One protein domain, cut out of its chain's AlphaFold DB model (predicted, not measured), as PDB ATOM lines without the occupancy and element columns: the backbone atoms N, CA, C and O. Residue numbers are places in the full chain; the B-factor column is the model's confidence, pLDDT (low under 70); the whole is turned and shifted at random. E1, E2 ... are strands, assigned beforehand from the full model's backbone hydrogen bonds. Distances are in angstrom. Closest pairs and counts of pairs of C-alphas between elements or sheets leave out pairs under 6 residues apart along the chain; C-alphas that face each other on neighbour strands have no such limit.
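Overview. This is residues 35 to 88 of the 115 residues of the protein "DUF4360 domain-containing protein" of Polyangium sp. SDU3-1 (UniProt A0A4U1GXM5). Two narrow ribbons, each of two antiparallel strands, run side by side and loosely, with the E2 and E3 hairpin on the E1 side of the E1 and E4 ribbon; beyond one end of them a long loop reaches out, and its residues 71 to 76 stick out free. E1 and E4, the first and last strands, make one ribbon, and the chain between them folds back to make the other. The printed part has 54 residues with four named strands, E1 to E4 in that order along the chain, in two sheets of order E1 - E4 and E2 - E3, both antiparallel; there is no named helix, the class is all strand, and under half of the residues, 24 of 54, are in named elements. The whole is loose, with a radius of gyration of the C-alphas of 13.3 A and spans of 43 by 19 by 16 A.

Arrangement. Start at E1, residues 35 to 41, and look across to its antiparallel neighbour E4, residues 81 to 87, whose direction stands at 164 degrees to it. There N 39 and O 83 are within hydrogen-bond range at 2.8 A, as are N 81 and O 41 at 2.8 A. Go on to E2, residues 51 to 55, which is near E1, with 5 pairs of C-alphas within 10 A. E2 and E3, residues 60 to 64, form a hairpin with a tight link, antiparallel at 167 degrees; look for N 53 and O 62 at 2.9 A and N 64 and O 51 at 2.8 A, both within hydrogen-bond range. The closest C-alphas of E1 and E3 are those of Ile 35 and Leu 61, 7.6 A apart. E2 and E4 are apart, and so are E3 and E4.

Along the chain. Find C-alpha 35 at (226.478, 303.040, 254.073); from there E1 runs 18.0 A to C-alpha 41. E2 begins at C-alpha 51, at (230.581, 291.367, 243.633), and runs 13.7 A to C-alpha 55. E3 runs 13.1 A from C-alpha 60 to C-alpha 64. E4 runs 20.0 A from C-alpha 81 to C-alpha 87 at (227.384, 307.923, 258.024).

Size, cuts and confidence. The two C-alphas farthest apart, those of Val 57 and Pro 74, are 43.8 A from each other, while those of Ile 35 and Val 88, the first and last printed, are 9.0 A apart. The printed part has no cut. The link from E1 to E2 is short, with 9 residues, and the link from E3 to E4, residues 65 to 80, is long. The mean pLDDT of the printed part is 84.3; look at residues 69 to 71 for the three under 70.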
ATOM      1  N   ILE A  35     225.226 303.756 254.314       87.94
ATOM      2  CA  ILE A  35     226.478 303.040 254.073       87.94
ATOM      3  C   ILE A  35     227.214 303.805 252.970       87.94
ATOM      4  O   ILE A  35     226.711 303.934 251.860       87.94
ATOM      5  N   VAL A  36     228.394 304.339 253.277       90.31
ATOM      6  CA  VAL A  36     229.178 305.170 252.340       90.31
ATOM      7  C   VAL A  36     230.392 304.442 251.772       90.31
ATOM      8  O   VAL A  36     231.090 304.964 250.909       90.31
ATOM      9  N   GLY A  37     230.659 303.232 252.257       89.19
ATOM     10  CA  GLY A  37     231.727 302.392 251.750       89.19
ATOM     11  C   GLY A  37     231.825 301.077 252.502       89.19
ATOM     12  O   GLY A  37     231.260 300.908 253.586       89.19
ATOM     13  N   PHE A  38     232.571 300.146 251.921       91.31
ATOM     14  CA  PHE A  38     232.925 298.890 252.559       91.31
ATOM     15  C   PHE A  38     234.282 298.399 252.049       91.31
ATOM     16  O   PHE A  38     234.716 298.752 250.953       91.31
ATOM     17  N   THR A  39     234.935 297.559 252.840       91.19
ATOM     18  CA  THR A  39     236.135 296.818 252.450       91.19
ATOM     19  C   THR A  39     236.002 295.365 252.888       91.19
ATOM     20  O   THR A  39     235.298 295.060 253.853       91.19
ATOM     21  N   HIS A  40     236.701 294.470 252.197       90.50
ATOM     22  CA  HIS A  40     236.777 293.053 252.538       90.50
ATOM     23  C   HIS A  40     238.234 292.594 252.600       90.50
ATOM     24  O   HIS A  40     239.088 293.120 251.886       90.50
ATOM     25  N   ALA A  41     238.513 291.624 253.463       88.12
ATOM     26  CA  ALA A  41     239.818 290.986 253.578       88.12
ATOM     27  C   ALA A  41     239.665 289.541 254.062       88.12
ATOM     28  O   ALA A  41     238.671 289.197 254.694       88.12
ATOM     29  N   GLY A  42     240.672 288.708 253.821       85.69
ATOM     30  CA  GLY A  42     240.700 287.323 254.292       85.69
ATOM     31  C   GLY A  42     240.963 286.329 253.169       85.69
ATOM     32  O   GLY A  42     240.907 286.657 251.987       85.69
ATOM     33  N   GLY A  43     241.296 285.099 253.551       84.50
ATOM     34  CA  GLY A  43     241.680 284.058 252.594       84.50
ATOM     35  C   GLY A  43     240.507 283.422 251.840       84.50
ATOM     36  O   GLY A  43     240.752 282.635 250.933       84.50
ATOM     37  N   GLY A  44     239.261 283.707 252.235       84.12
ATOM     38  CA  GLY A  44     238.058 283.148 251.606       84.12
ATOM     39  C   GLY A  44     237.481 283.997 250.469       84.12
ATOM     40  O   GLY A  44     236.733 283.478 249.652       84.12
ATOM     41  N   CYS A  45     237.831 285.282 250.395       86.81
ATOM     42  CA  CYS A  45     237.371 286.227 249.371       86.81
ATOM     43  C   CYS A  45     238.589 286.935 248.786       86.81
ATOM     44  O   CYS A  45     239.005 287.978 249.301       86.81
ATOM     45  N   PRO A  46     239.194 286.350 247.742       84.25
ATOM     46  CA  PRO A  46     240.289 286.979 247.027       84.25
ATOM     47  C   PRO A  46     239.940 288.402 246.573       84.25
ATOM     48  O   PRO A  46     238.797 288.722 246.251       84.25
ATOM     49  N   ALA A  47     240.948 289.270 246.517       82.81
ATOM     50  CA  ALA A  47     240.748 290.634 246.047       82.81
ATOM     51  C   ALA A  47     240.144 290.634 244.631       82.81
ATOM     52  O   ALA A  47     240.637 289.951 243.734       82.81
ATOM     53  N   GLY A  48     239.074 291.408 244.443       83.69
ATOM     54  CA  GLY A  48     238.356 291.494 243.167       83.69
ATOM     55  C   GLY A  48     237.360 290.359 242.907       83.69
ATOM     56  O   GLY A  48     236.693 290.392 241.879       83.69
ATOM     57  N   SER A  49     237.213 289.393 243.820       85.25
ATOM     58  CA  SER A  49     236.225 288.315 243.683       85.25
ATOM     59  C   SER A  49     234.846 288.654 244.245       85.25
ATOM     60  O   SER A  49     233.904 287.886 244.063       85.25
ATOM     61  N   VAL A  50     234.743 289.736 245.020       89.44
ATOM     62  CA  VAL A  50     233.508 290.121 245.706       89.44
ATOM     63  C   VAL A  50     232.709 291.049 244.803       89.44
ATOM     64  O   VAL A  50     233.098 292.197 244.579       89.44
ATOM     65  N   GLY A  51     231.582 290.548 244.303       89.12
ATOM     66  CA  GLY A  51     230.581 291.367 243.633       89.12
ATOM     67  C   GLY A  51     229.806 292.197 244.651       89.12
ATOM     68  O   GLY A  51     229.571 291.748 245.775       89.12
ATOM     69  N   TYR A  52     229.392 293.406 244.280       91.31
ATOM     70  CA  TYR A  52     228.547 294.227 245.141       91.31
ATOM     71  C   TYR A  52     227.504 295.007 244.352       91.31
ATOM     72  O   TYR A  52     227.739 295.435 243.223       91.31
ATOM     73  N   VAL A  53     226.352 295.213 244.985       91.31
ATOM     74  CA  VAL A  53     225.291 296.092 244.493       91.31
ATOM     75  C   VAL A  53     224.896 297.024 245.624       91.31
ATOM     76  O   VAL A  53     224.604 296.573 246.734       91.31
ATOM     77  N   PHE A  54     224.897 298.323 245.332       89.62
ATOM     78  CA  PHE A  54     224.454 299.352 246.257       89.62
ATOM     79  C   PHE A  54     223.123 299.939 245.786       89.62
ATOM     80  O   PHE A  54     223.032 300.452 244.674       89.62
ATOM     81  N   ASP A  55     222.104 299.834 246.634       88.56
ATOM     82  CA  ASP A  55     220.793 300.460 246.468       88.56
ATOM     83  C   ASP A  55     220.754 301.706 247.356       88.56
ATOM     84  O   ASP A  55     220.691 301.604 248.586       88.56
ATOM     85  N   ASP A  56     220.853 302.872 246.725       82.12
ATOM     86  CA  ASP A  56     220.896 304.181 247.374       82.12
ATOM     87  C   ASP A  56     219.538 304.594 247.959       82.12
ATOM     88  O   ASP A  56     219.494 305.228 249.014       82.12
ATOM     89  N   VAL A  57     218.437 304.182 247.325       81.81
ATOM     90  CA  VAL A  57     217.065 304.477 247.760       81.81
ATOM     91  C   VAL A  57     216.729 303.740 249.053       81.81
ATOM     92  O   VAL A  57     216.191 304.340 249.984       81.81
ATOM     93  N   ASN A  58     217.054 302.447 249.135       81.88
ATOM     94  CA  ASN A  58     216.752 301.625 250.313       81.88
ATOM     95  C   ASN A  58     217.936 301.481 251.283       81.88
ATOM     96  O   ASN A  58     217.821 300.765 252.279       81.88
ATOM     97  N   ASN A  59     219.069 302.132 250.995       82.56
ATOM     98  CA  ASN A  59     220.326 302.024 251.739       82.56
ATOM     99  C   ASN A  59     220.726 300.560 252.019       82.56
ATOM    100  O   ASN A  59     221.003 300.161 253.156       82.56
ATOM    101  N   LYS A  60     220.717 299.738 250.966       85.50
ATOM    102  CA  LYS A  60     221.001 298.303 251.043       85.50
ATOM    103  C   LYS A  60     222.263 297.981 250.254       85.50
ATOM    104  O   LYS A  60     222.356 298.269 249.064       85.50
ATOM    105  N   LEU A  61     223.216 297.340 250.923       87.69
ATOM    106  CA  LEU A  61     224.419 296.795 250.306       87.69
ATOM    107  C   LEU A  61     224.289 295.276 250.224       87.69
ATOM    108  O   LEU A  61     224.215 294.602 251.250       87.69
ATOM    109  N   THR A  62     224.289 294.748 249.006       89.56
ATOM    110  CA  THR A  62     224.368 293.308 248.757       89.56
ATOM    111  C   THR A  62     225.791 292.963 248.351       89.56
ATOM    112  O   THR A  62     226.329 293.585 247.435       89.56
ATOM    113  N   LEU A  63     226.387 291.975 249.016       89.19
ATOM    114  CA  LEU A  63     227.707 291.440 248.692       89.19
ATOM    115  C   LEU A  63     227.558 289.993 248.223       89.19
ATOM    116  O   LEU A  63     226.937 289.187 248.912       89.19
ATOM    117  N   SER A  64     228.147 289.679 247.074       88.81
ATOM    118  CA  SER A  64     228.163 288.339 246.491       88.81
ATOM    119  C   SER A  64     229.575 287.782 246.542       88.81
ATOM    120  O   SER A  64     230.521 288.384 246.028       88.81
ATOM    121  N   PHE A  65     229.715 286.620 247.168       85.44
ATOM    122  CA  PHE A  65     230.991 285.941 247.342       85.44
ATOM    123  C   PHE A  65     231.046 284.690 246.463       85.44
ATOM    124  O   PHE A  65     231.172 283.575 246.957       85.44
ATOM    125  N   ASP A  66     230.952 284.871 245.147       76.38
ATOM    126  CA  ASP A  66     230.832 283.760 244.189       76.38
ATOM    127  C   ASP A  66     232.071 282.847 244.179       76.38
ATOM    128  O   ASP A  66     231.991 281.668 243.843       76.38
ATOM    129  N   GLN A  67     233.227 283.387 244.581       73.38
ATOM    130  CA  GLN A  67     234.479 282.640 244.736       73.38
ATOM    131  C   GLN A  67     234.796 282.277 246.190       73.38
ATOM    132  O   GLN A  67     235.908 281.833 246.478       73.38
ATOM    133  N   PHE A  68     233.833 282.404 247.106       71.56
ATOM    134  CA  PHE A  68     233.922 281.797 248.435       71.56
ATOM    135  C   PHE A  68     233.630 280.297 248.324       71.56
ATOM    136  O   PHE A  68     232.665 279.759 248.854       71.56
ATOM    137  N   GLY A  69     234.466 279.620 247.544       62.94
ATOM    138  CA  GLY A  69     234.440 278.189 247.310       62.94
ATOM    139  C   GLY A  69     235.750 277.637 247.815       62.94
ATOM    140  O   GLY A  69     236.743 277.597 247.089       62.94
ATOM    141  N   VAL A  70     235.781 277.264 249.087       61.69
ATOM    142  CA  VAL A  70     237.007 276.772 249.691       61.69
ATOM    143  C   VAL A  70     236.905 275.263 249.811       61.69
ATOM    144  O   VAL A  70     236.165 274.750 250.645       61.69
ATOM    145  N   LYS A  71     237.691 274.536 249.011       67.81
ATOM    146  CA  LYS A  71     238.114 273.201 249.437       67.81
ATOM    147  C   LYS A  71     238.960 273.397 250.685       67.81
ATOM    148  O   LYS A  71     240.086 273.877 250.582       67.81
ATOM    149  N   LEU A  72     238.380 273.111 251.842       73.62
ATOM    150  CA  LEU A  72     239.017 273.242 253.147       73.62
ATOM    151  C   LEU A  72     239.619 271.887 253.520       73.62
ATOM    152  O   LEU A  72     238.865 270.947 253.774       73.62
ATOM    153  N   PRO A  73     240.953 271.746 253.551       74.75
ATOM    154  CA  PRO A  73     241.572 270.585 254.168       74.75
ATOM    155  C   PRO A  73     241.151 270.464 255.643       74.75
ATOM    156  O   PRO A  73     240.859 271.479 256.284       74.75
ATOM    157  N   PRO A  74     241.158 269.250 256.219       79.75
ATOM    158  CA  PRO A  74     240.900 269.068 257.643       79.75
ATOM    159  C   PRO A  74     241.806 269.966 258.496       79.75
ATOM    160  O   PRO A  74     243.028 269.917 258.380       79.75
ATOM    161  N   GLY A  75     241.202 270.781 259.364       79.00
ATOM    162  CA  GLY A  75     241.921 271.699 260.252       79.00
ATOM    163  C   GLY A  75     242.228 273.079 259.659       79.00
ATOM    164  O   GLY A  75     242.708 273.945 260.388       79.00
ATOM    165  N   GLU A  76     241.916 273.326 258.385       80.62
ATOM    166  CA  GLU A  76     241.987 274.666 257.809       80.62
ATOM    167  C   GLU A  76     240.647 275.396 257.913       80.62
ATOM    168  O   GLU A  76     239.574 274.814 257.771       80.62
ATOM    169  N   SER A  77     240.716 276.709 258.125       78.50
ATOM    170  CA  SER A  77     239.574 277.609 257.996       78.50
ATOM    171  C   SER A  77     239.938 278.769 257.079       78.50
ATOM    172  O   SER A  77     241.092 279.200 257.007       78.50
ATOM    173  N   LYS A  78     238.949 279.278 256.350       82.62
ATOM    174  CA  LYS A  78     239.055 280.549 255.636       82.62
ATOM    175  C   LYS A  78     237.965 281.469 256.138       82.62
ATOM    176  O   LYS A  78     236.895 281.030 256.545       82.62
ATOM    177  N   ASN A  79     238.258 282.755 256.084       84.44
ATOM    178  CA  ASN A  79     237.368 283.801 256.531       84.44
ATOM    179  C   ASN A  79     237.273 284.916 255.491       84.44
ATOM    180  O   ASN A  79     238.161 285.102 254.653       84.44
ATOM    181  N   CYS A  80     236.183 285.665 255.613       86.88
ATOM    182  CA  CYS A  80     235.988 286.964 254.998       86.88
ATOM    183  C   CYS A  80     235.611 287.956 256.084       86.88
ATOM    184  O   CYS A  80     234.536 287.878 256.672       86.88
ATOM    185  N   SER A  81     236.519 288.874 256.376       89.12
ATOM    186  CA  SER A  81     236.284 290.010 257.253       89.12
ATOM    187  C   SER A  81     235.705 291.155 256.436       89.12
ATOM    188  O   SER A  81     236.288 291.559 255.431       89.12
ATOM    189  N   LEU A  82     234.571 291.686 256.888       89.31
ATOM    190  CA  LEU A  82     233.892 292.822 256.272       89.31
ATOM    191  C   LEU A  82     233.985 294.032 257.189       89.31
ATOM    192  O   LEU A  82     233.791 293.930 258.397       89.31
ATOM    193  N   THR A  83     234.297 295.185 256.613       91.62
ATOM    194  CA  THR A  83     234.311 296.467 257.319       91.62
ATOM    195  C   THR A  83     233.440 297.442 256.556       91.62
ATOM    196  O   THR A  83     233.593 297.590 255.347       91.62
ATOM    197  N   PHE A  84     232.533 298.109 257.262       89.81
ATOM    198  CA  PHE A  84     231.591 299.062 256.684       89.81
ATOM    199  C   PHE A  84     231.882 300.459 257.214       89.81
ATOM    200  O   PHE A  84     232.162 300.637 258.399       89.81
ATOM    201  N   VAL A  85     231.769 301.456 256.342       90.69
ATOM    202  CA  VAL A  85     231.805 302.866 256.719       90.69
ATOM    203  C   VAL A  85     230.379 303.384 256.661       90.69
ATOM    204  O   VAL A  85     229.742 303.365 255.607       90.69
ATOM    205  N   VAL A  86     229.869 303.832 257.806       88.81
ATOM    206  CA  VAL A  86     228.480 304.271 257.954       88.81
ATOM    207  C   VAL A  86     228.455 305.734 258.374       88.81
ATOM    208  O   VAL A  86     229.077 306.118 259.364       88.81
ATOM    209  N   ARG A  87     227.712 306.556 257.632       88.75
ATOM    210  CA  ARG A  87     227.384 307.923 258.024       88.75
ATOM    211  C   ARG A  87     226.118 307.893 258.868       88.75
ATOM    212  O   ARG A  87     225.069 307.446 258.408       88.75
ATOM    213  N   VAL A  88     226.229 308.394 260.094       88.75
ATOM    214  CA  VAL A  88     225.108 308.511 261.028       88.75
ATOM    215  C   VAL A  88     224.835 309.997 261.288       88.75
ATOM    216  O   VAL A  88     225.741 310.705 261.731       88.75
TER     217      VAL A  88